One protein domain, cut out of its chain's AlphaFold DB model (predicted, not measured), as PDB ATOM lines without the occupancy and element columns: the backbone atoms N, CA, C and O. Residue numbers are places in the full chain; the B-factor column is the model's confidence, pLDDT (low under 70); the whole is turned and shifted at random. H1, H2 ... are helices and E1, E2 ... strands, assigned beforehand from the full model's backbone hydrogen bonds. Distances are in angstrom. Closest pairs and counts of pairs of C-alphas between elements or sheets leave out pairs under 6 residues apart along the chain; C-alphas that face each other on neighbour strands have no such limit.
ATOM      1  N   LYS A  15     100.203 100.456 210.657       90.81
ATOM      2  CA  LYS A  15     100.987  99.221 210.750       90.81
ATOM      3  C   LYS A  15     100.045  98.021 210.747       90.81
ATOM      4  O   LYS A  15      99.201  97.903 211.632       90.81
ATOM      5  N   VAL A  16     100.215  97.127 209.777       94.62
ATOM      6  CA  VAL A  16      99.474  95.862 209.699       94.62
ATOM      7  C   VAL A  16     100.384  94.736 210.166       94.62
ATOM      8  O   VAL A  16     101.421  94.480 209.556       94.62
ATOM      9  N   ASP A  17      99.987  94.069 211.246       94.69
ATOM     10  CA  ASP A  17     100.615  92.835 211.713       94.69
ATOM     11  C   ASP A  17      99.700  91.660 211.356       94.69
ATOM     12  O   ASP A  17      98.590  91.556 211.881       94.69
ATOM     13  N   PHE A  18     100.154  90.792 210.449       95.12
ATOM     14  CA  PHE A  18      99.392  89.640 209.943       95.12
ATOM     15  C   PHE A  18      99.236  88.488 210.942       95.12
ATOM     16  O   PHE A  18      98.651  87.461 210.620       95.12
ATOM     17  N   ARG A  19      99.766  88.645 212.158       93.00
ATOM     18  CA  ARG A  19      99.704  87.636 213.222       93.00
ATOM     19  C   ARG A  19      98.601  87.912 214.247       93.00
ATOM     20  O   ARG A  19      98.464  87.150 215.196       93.00
ATOM     21  N   ARG A  20      97.877  89.031 214.118       92.38
ATOM     22  CA  ARG A  20      96.933  89.524 215.140       92.38
ATOM     23  C   ARG A  20      95.461  89.385 214.752       92.38
ATOM     24  O   ARG A  20      94.613  89.535 215.625       92.38
ATOM     25  N   GLY A  21      95.162  89.150 213.478       93.56
ATOM     26  CA  GLY A  21      93.812  88.899 212.984       93.56
ATOM     27  C   GLY A  21      93.474  87.415 212.883       93.56
ATOM     28  O   GLY A  21      94.305  86.538 213.121       93.56
ATOM     29  N   LEU A  22      92.236  87.141 212.484       95.06
ATOM     30  CA  LEU A  22      91.783  85.806 212.117       95.06
ATOM     31  C   LEU A  22      92.371  85.446 210.748       95.06
ATOM     32  O   LEU A  22      91.974  86.016 209.734       95.06
ATOM     33  N   LYS A  23      93.324  84.511 210.721       94.56
ATOM     34  CA  LYS A  23      94.018  84.101 209.494       94.56
ATOM     35  C   LYS A  23      93.032  83.510 208.476       94.56
ATOM     36  O   LYS A  23      92.262  82.616 208.814       94.56
ATOM     37  N   GLN A  24      93.087  83.999 207.240       92.00
ATOM     38  CA  GLN A  24      92.358  83.464 206.077       92.00
ATOM     39  C   GLN A  24      93.299  82.772 205.077       92.00
ATOM     40  O   GLN A  24      92.870  81.977 204.252       92.00
ATOM     41  N   GLY A  25      94.600  83.042 205.183       90.75
ATOM     42  CA  GLY A  25      95.642  82.517 204.313       90.75
ATOM     43  C   GLY A  25      96.984  83.157 204.655       90.75
ATOM     44  O   GLY A  25      97.128  83.833 205.680       90.75
ATOM     45  N   ASP A  26      97.997  82.941 203.826       92.12
ATOM     46  CA  ASP A  26      99.286  83.595 204.031       92.12
ATOM     47  C   ASP A  26      99.208  85.078 203.674       92.12
ATOM     48  O   ASP A  26      98.794  85.452 202.582       92.12
ATOM     49  N   LEU A  27      99.608  85.927 204.630       94.94
ATOM     50  CA  LEU A  27      99.467  87.385 204.545       94.94
ATOM     51  C   LEU A  27      98.028  87.833 204.230       94.94
ATOM     52  O   LEU A  27      97.817  88.834 203.542       94.94
ATOM     53  N   ASP A  28      97.062  87.095 204.774       95.19
ATOM     54  CA  ASP A  28      95.629  87.306 204.615       95.19
ATOM     55  C   ASP A  28      94.922  87.076 205.956       95.19
ATOM     56  O   ASP A  28      95.049  86.013 206.578       95.19
ATOM     57  N   GLN A  29      94.213  88.093 206.437       95.88
ATOM     58  CA  GLN A  29      93.542  88.061 207.731       95.88
ATOM     59  C   GLN A  29      92.271  88.905 207.748       95.88
ATOM     60  O   GLN A  29      92.213  89.979 207.153       95.88
ATOM     61  N   LEU A  30      91.295  88.480 208.540       96.69
ATOM     62  CA  LEU A  30      90.176  89.306 208.973       96.69
ATOM     63  C   LEU A  30      90.528  89.996 210.292       96.69
ATOM     64  O   LEU A  30      91.050  89.380 211.222       96.69
ATOM     65  N   VAL A  31      90.232  91.286 210.382       95.50
ATOM     66  CA  VAL A  31      90.356  92.081 211.604       95.50
ATOM     67  C   VAL A  31      89.058  92.822 211.880       95.50
ATOM     68  O   VAL A  31      88.214  92.985 211.000       95.50
ATOM     69  N   VAL A  32      88.916  93.286 213.116       94.44
ATOM     70  CA  VAL A  32      87.805  94.135 213.532       94.44
ATOM     71  C   VAL A  32      88.319  95.557 213.693       94.44
ATOM     72  O   VAL A  32      89.187  95.812 214.530       94.44
ATOM     73  N   ASP A  33      87.752  96.476 212.922       90.38
ATOM     74  CA  ASP A  33      87.945  97.908 213.093       90.38
ATOM     75  C   ASP A  33      86.769  98.482 213.888       90.38
ATOM     76  O   ASP A  33      85.614  98.124 213.666       90.38
ATOM     77  N   ARG A  34      87.061  99.387 214.826       90.00
ATOM     78  CA  ARG A  34      86.024 100.165 215.510       90.00
ATOM     79  C   ARG A  34      85.671 101.376 214.670       90.00
ATOM     80  O   ARG A  34      86.570 102.048 214.152       90.00
ATOM     81  N   THR A  35      84.384 101.677 214.590       86.88
ATOM     82  CA  THR A  35      83.923 102.913 213.966       86.88
ATOM     83  C   THR A  35      84.537 104.104 214.715       86.88
ATOM     84  O   THR A  35      84.528 104.130 215.951       86.88
ATOM     85  N   PRO A  36      85.167 105.055 214.001       86.62
ATOM     86  CA  PRO A  36      85.785 106.217 214.625       86.62
ATOM     87  C   PRO A  36      84.710 107.114 215.231       86.62
ATOM     88  O   PRO A  36      83.593 107.133 214.735       86.62
ATOM     89  N   GLN A  37      85.067 107.901 216.247       90.12
ATOM     90  CA  GLN A  37      84.148 108.861 216.863       90.12
ATOM     91  C   GLN A  37      83.482 109.769 215.817       90.12
ATOM     92  O   GLN A  37      84.095 110.112 214.801       90.12
ATOM     93  N   GLN A  38      82.242 110.180 216.101       89.94
ATOM     94  CA  GLN A  38      81.455 111.058 215.243       89.94
ATOM     95  C   GLN A  38      82.279 112.236 214.708       89.94
ATOM     96  O   GLN A  38      82.862 113.020 215.460       89.94
ATOM     97  N   LEU A  39      82.288 112.371 213.383       89.00
ATOM     98  CA  LEU A  39      82.964 113.454 212.682       89.00
ATOM     99  C   LEU A  39      82.055 114.688 212.579       89.00
ATOM    100  O   LEU A  39      80.839 114.567 212.468       89.00
ATOM    101  N   LYS A  40      82.657 115.885 212.546       92.00
ATOM    102  CA  LYS A  40      81.944 117.182 212.566       92.00
ATOM    103  C   LYS A  40      80.944 117.398 211.424       92.00
ATOM    104  O   LYS A  40      80.050 118.220 211.560       92.00
ATOM    105  N   TRP A  41      81.132 116.725 210.291       93.44
ATOM    106  CA  TRP A  41      80.300 116.900 209.097       93.44
ATOM    107  C   TRP A  41      78.976 116.125 209.156       93.44
ATOM    108  O   TRP A  41      78.150 116.294 208.267       93.44
ATOM    109  N   MET A  42      78.777 115.278 210.171       93.00
ATOM    110  CA  MET A  42      77.644 114.361 210.274       93.00
ATOM    111  C   MET A  42      76.864 114.585 211.569       93.00
ATOM    112  O   MET A  42      77.455 114.853 212.617       93.00
ATOM    113  N   SER A  43      75.540 114.435 211.518       93.75
ATOM    114  CA  SER A  43      74.676 114.521 212.700       93.75
ATOM    115  C   SER A  43      74.810 113.299 213.618       93.75
ATOM    116  O   SER A  43      75.256 112.226 213.209       93.75
ATOM    117  N   ALA A  44      74.404 113.442 214.886       92.88
ATOM    118  CA  ALA A  44      74.478 112.341 215.852       92.88
ATOM    119  C   ALA A  44      73.527 111.193 215.479       92.88
ATOM    120  O   ALA A  44      73.864 110.025 215.658       92.88
ATOM    121  N   ALA A  45      72.365 111.530 214.913       93.56
ATOM    122  CA  ALA A  45      71.391 110.556 214.436       93.56
ATOM    123  C   ALA A  45      71.944 109.730 213.266       93.56
ATOM    124  O   ALA A  45      71.822 108.510 213.278       93.56
ATOM    125  N   GLU A  46      72.604 110.367 212.293       91.50
ATOM    126  CA  GLU A  46      73.273 109.658 211.195       91.50
ATOM    127  C   GLU A  46      74.419 108.785 211.711       91.50
ATOM    128  O   GLU A  46      74.524 107.624 211.316       91.50
ATOM    129  N   TYR A  47      75.238 109.301 212.631       91.69
ATOM    130  CA  TYR A  47      76.336 108.541 213.230       91.69
ATOM    131  C   TYR A  47      75.850 107.288 213.972       91.69
ATOM    132  O   TYR A  47      76.453 106.227 213.837       91.69
ATOM    133  N   ALA A  48      74.723 107.374 214.679       91.31
ATOM    134  CA  ALA A  48      74.120 106.240 215.379       91.31
ATOM    135  C   ALA A  48      73.635 105.114 214.444       91.31
ATOM    136  O   ALA A  48      73.352 104.014 214.912       91.31
ATOM    137  N   THR A  49      73.537 105.355 213.129       90.69
ATOM    138  CA  THR A  49      73.200 104.303 212.152       90.69
ATOM    139  C   THR A  49      74.393 103.426 211.766       90.69
ATOM    140  O   THR A  49      74.205 102.365 211.164       90.69
ATOM    141  N   PHE A  50      75.620 103.857 212.077       89.06
ATOM    142  CA  PHE A  50      76.821 103.083 211.789       89.06
ATOM    143  C   PHE A  50      76.985 101.967 212.824       89.06
ATOM    144  O   PHE A  50      76.711 102.177 214.003       89.06
ATOM    145  N   PRO A  51      77.450 100.778 212.410       90.56
ATOM    146  CA  PRO A  51      77.770  99.726 213.363       90.56
ATOM    147  C   PRO A  51      78.949 100.159 214.247       90.56
ATOM    148  O   PRO A  51      79.830 100.880 213.785       90.56
ATOM    149  N   ASP A  52      79.022  99.681 215.488       91.44
ATOM    150  CA  ASP A  52      80.152  99.976 216.390       91.44
ATOM    151  C   ASP A  52      81.482  99.397 215.890       91.44
ATOM    152  O   ASP A  52      82.567  99.928 216.157       91.44
ATOM    153  N   ILE A  53      81.389  98.288 215.158       93.06
ATOM    154  CA  ILE A  53      82.521  97.571 214.590       93.06
ATOM    155  C   ILE A  53      82.250  97.175 213.142       93.06
ATOM    156  O   ILE A  53      81.116  96.899 212.752       93.06
ATOM    157  N   ILE A  54      83.314  97.106 212.352       91.81
ATOM    158  CA  ILE A  54      83.287  96.643 210.968       91.81
ATOM    159  C   ILE A  54      84.390  95.603 210.806       91.81
ATOM    160  O   ILE A  54      85.528  95.808 211.234       91.81
ATOM    161  N   PHE A  55      84.055  94.477 210.184       93.12
ATOM    162  CA  PHE A  55      85.057  93.509 209.765       93.12
ATOM    163  C   PHE A  55      85.765  94.023 208.516       93.12
ATOM    164  O   PHE A  55      85.132  94.472 207.563       93.12
ATOM    165  N   VAL A  56      87.089  93.953 208.535       94.75
ATOM    166  CA  VAL A  56      87.942  94.357 207.424       94.75
ATOM    167  C   VAL A  56      88.918  93.229 207.154       94.75
ATOM    168  O   VAL A  56      89.583  92.735 208.065       94.75
ATOM    169  N   ARG A  57      89.041  92.831 205.895       95.75
ATOM    170  CA  ARG A  57      90.071  91.901 205.456       95.75
ATOM    171  C   ARG A  57      91.320  92.671 205.054       95.75
ATOM    172  O   ARG A  57      91.260  93.584 204.230       95.75
ATOM    173  N   HIS A  58      92.451  92.299 205.639       96.75
ATOM    174  CA  HIS A  58      93.770  92.754 205.230       96.75
ATOM    175  C   HIS A  58      94.473  91.672 204.432       96.75
ATOM    176  O   HIS A  58      94.554  90.531 204.875       96.75
ATOM    177  N   LEU A  59      95.057  92.067 203.307       95.25
ATOM    178  CA  LEU A  59      95.686  91.145 202.371       95.25
ATOM    179  C   LEU A  59      96.896  91.804 201.725       95.25
ATOM    180  O   LEU A  59      96.816  92.959 201.301       95.25
ATOM    181  N   LYS A  60      98.030  91.103 201.671       95.06
ATOM    182  CA  LYS A  60      99.259  91.623 201.063       95.06
ATOM    183  C   LYS A  60      99.585  90.892 199.768       95.06
ATOM    184  O   LYS A  60      99.783  89.683 199.773       95.06
ATOM    185  N   TYR A  61      99.749  91.651 198.688       90.75
ATOM    186  CA  TYR A  61     100.149  91.128 197.385       90.75
ATOM    187  C   TYR A  61     101.418  91.783 196.856       90.75
ATOM    188  O   TYR A  61     101.682  92.969 197.082       90.75
ATOM    189  N   LYS A  62     102.179  90.990 196.099       92.00
ATOM    190  CA  LYS A  62     103.224  91.469 195.197       92.00
ATOM    191  C   LYS A  62     102.582  91.756 193.846       92.00
ATOM    192  O   LYS A  62     101.971  90.877 193.252       92.00
ATOM    193  N   VAL A  63     102.711  92.992 193.387       89.00
ATOM    194  CA  VAL A  63     102.274  93.418 192.061       89.00
ATOM    195  C   VAL A  63     103.494  93.462 191.161       89.00
ATOM    196  O   VAL A  63     104.411  94.264 191.374       89.00
ATOM    197  N   GLU A  64     103.490  92.584 190.167       91.31
ATOM    198  CA  GLU A  64     104.524  92.472 189.149       91.31
ATOM    199  C   GLU A  64     103.962  92.972 187.821       91.31
ATOM    200  O   GLU A  64     102.948  92.484 187.330       91.31
ATOM    201  N   GLN A  65     104.612  93.979 187.243       90.31
ATOM    202  CA  GLN A  65     104.245  94.532 185.946       90.31
ATOM    203  C   GLN A  65     105.520  94.700 185.126       90.31
ATOM    204  O   GLN A  65     106.461  95.368 185.560       90.31
ATOM    205  N   ARG A  66     105.568  94.090 183.936       91.19
ATOM    206  CA  ARG A  66     106.739  94.158 183.052       91.19
ATOM    207  C   ARG A  66     107.118  95.619 182.787       91.19
ATOM    208  O   ARG A  66     106.269  96.424 182.422       91.19
ATOM    209  N   GLY A  67     108.399  95.946 182.960       93.31
ATOM    210  CA  GLY A  67     108.915  97.312 182.807       93.31
ATOM    211  C   GLY A  67     108.789  98.192 184.058       93.31
ATOM    212  O   GLY A  67     109.289  99.312 184.054       93.31
ATOM    213  N   PHE A  68     108.192  97.691 185.144       90.94
ATOM    214  CA  PHE A  68     108.090  98.382 186.428       90.94
ATOM    215  C   PHE A  68     108.759  97.566 187.536       90.94
ATOM    216  O   PHE A  68     108.840  96.341 187.476       90.94
ATOM    217  N   ARG A  69     109.236  98.248 188.584       90.12
ATOM    218  CA  ARG A  69     109.712  97.556 189.788       90.12
ATOM    219  C   ARG A  69     108.544  96.868 190.490       90.12
ATOM    220  O   ARG A  69     107.507  97.501 190.691       90.12
ATOM    221  N   THR A  70     108.757  95.627 190.930       87.81
ATOM    222  CA  THR A  70     107.826  94.900 191.799       87.81
ATOM    223  C   THR A  70     107.485  95.737 193.025       87.81
ATOM    224  O   THR A  70     108.370  96.304 193.675       87.81
ATOM    225  N   ARG A  71     106.192  95.826 193.339       89.31
ATOM    226  CA  ARG A  71     105.684  96.564 194.497       89.31
ATOM    227  C   ARG A  71     104.898  95.641 195.403       89.31
ATOM    228  O   ARG A  71     104.076  94.865 194.937       89.31
ATOM    229  N   GLU A  72     105.104  95.781 196.703       91.81
ATOM    230  CA  GLU A  72     104.240  95.158 197.700       91.81
ATOM    231  C   GLU A  72     103.152  96.141 198.125       91.81
ATOM    232  O   GLU A  72     103.428  97.306 198.419       91.81
ATOM    233  N   ILE A  73     101.907  95.671 198.150       93.31
ATOM    234  CA  ILE A  73     100.749  96.459 198.564       93.31
ATOM    235  C   ILE A  73      99.969  95.661 199.595       93.31
ATOM    236  O   ILE A  73      99.642  94.500 199.360       93.31
ATOM    237  N   THR A  74      99.628  96.310 200.704       96.19
ATOM    238  CA  THR A  74      98.612  95.806 201.626       96.19
ATOM    239  C   THR A  74      97.283  96.485 201.322       96.19
ATOM    240  O   THR A  74      97.201  97.717 201.292       96.19
ATOM    241  N   LEU A  75      96.251  95.683 201.095       95.88
ATOM    242  CA  LEU A  75      94.876  96.110 200.886       95.88
ATOM    243  C   LEU A  75      94.074  95.962 202.181       95.88
ATOM    244  O   LEU A  75      94.356  95.076 202.984       95.88
ATOM    245  N   ALA A  76      93.091  96.838 202.357       95.56
ATOM    246  CA  ALA A  76      91.995  96.724 203.308       95.56
ATOM    247  C   ALA A  76      90.689  96.671 202.510       95.56
ATOM    248  O   ALA A  76      90.467  97.523 201.641       95.56
ATOM    249  N   THR A  77      89.843  95.679 202.777       94.75
ATOM    250  CA  THR A  77      88.584  95.500 202.049       94.75
ATOM    251  C   THR A  77      87.446  94.986 202.925       94.75
ATOM    252  O   THR A  77      87.683  94.309 203.925       94.75
ATOM    253  N   THR A  78      86.209  95.318 202.549       93.00
ATOM    254  CA  THR A  78      84.980  94.741 203.119       93.00
ATOM    255  C   THR A  78      84.549  93.445 202.430       93.00
ATOM    256  O   THR A  78      83.615  92.810 202.900       93.00
TER     257      THR A  78
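This is residues 15 to 78 of the 87 residues of an uncharacterized protein of Novipirellula galeiformis (UniProt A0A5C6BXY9). A single, strongly twisted sheet of four strands forms a long ribbon, with the loop that holds the short helix H1 reaching out beyond one end and the turn of the E3 and E4 hairpin beyond the other. No helix covers the sheet; residues 40 to 45, of which 44 and 45 belong to H1, stick out free, and residues 15 to 21, before E1, cross over one face of the sheet. The printed part has 64 residues with four named strands and one named helix, in the order E1, E2, H1, E3, E4; the sheet's order is E1, E2, E3, E4, all antiparallel, and the class is mostly strand. The whole is only just extended, close to loose, with a radius of gyration of the C-alphas of 16.3 A, and its elongated outline spans 50 by 28 by 17 A.

The longest strand is E3, residues 53 to 63, 30.2 A from first to last C-alpha; it begins with C-alpha 53 at (82.521, 97.571, 214.590). E2, residues 28 to 34, measures 19.4 A, and E4, residues 71 to 77, measures 18.7 A and ends with C-alpha 77 at (88.584, 95.500, 202.049). E1, residues 22 to 25, measures 9.3 A and begins with C-alpha 22 at (91.783, 85.806, 212.117). H1, residues 44 to 47, measures 5.0 A.

In the sheet, E2 and E3 are inner strands, and E1 and E4 are edge strands. E2 and E3 are antiparallel at 144 degrees; N 31 and O 56 are 2.8 A apart and N 56 and O 31 are 2.9 A apart, both within hydrogen-bond range. E3 and E4 form a hairpin, antiparallel at 160 degrees; C-alphas 60 and 74 face each other at 4.3 A, and N 61 and O 73 are within hydrogen-bond range at 2.9 A. E1 and E2 form a hairpin, antiparallel at 150 degrees, with N 22 and O 30 within hydrogen-bond range at 2.8 A. E1 and E4 are apart. H1 is not on the sheet, with 0 pairs of C-alphas within 10 A, and it is apart from E1 and from E4. H1 is too short for a pair of O i and N i+4 inside it; its 1 pair of O i and N i+3 is within range.

The two C-alphas farthest apart are those of Ala 45 and Gly 67, 50.8 A. The printed part, residues 15 to 78, has no cut. The links E1 to E2 and H1 to E3 are tight, those from E2 to H1 and from E3 to E4 are short, and no link is long. The mean pLDDT of the printed part is 92.5, and no printed residue is under 70.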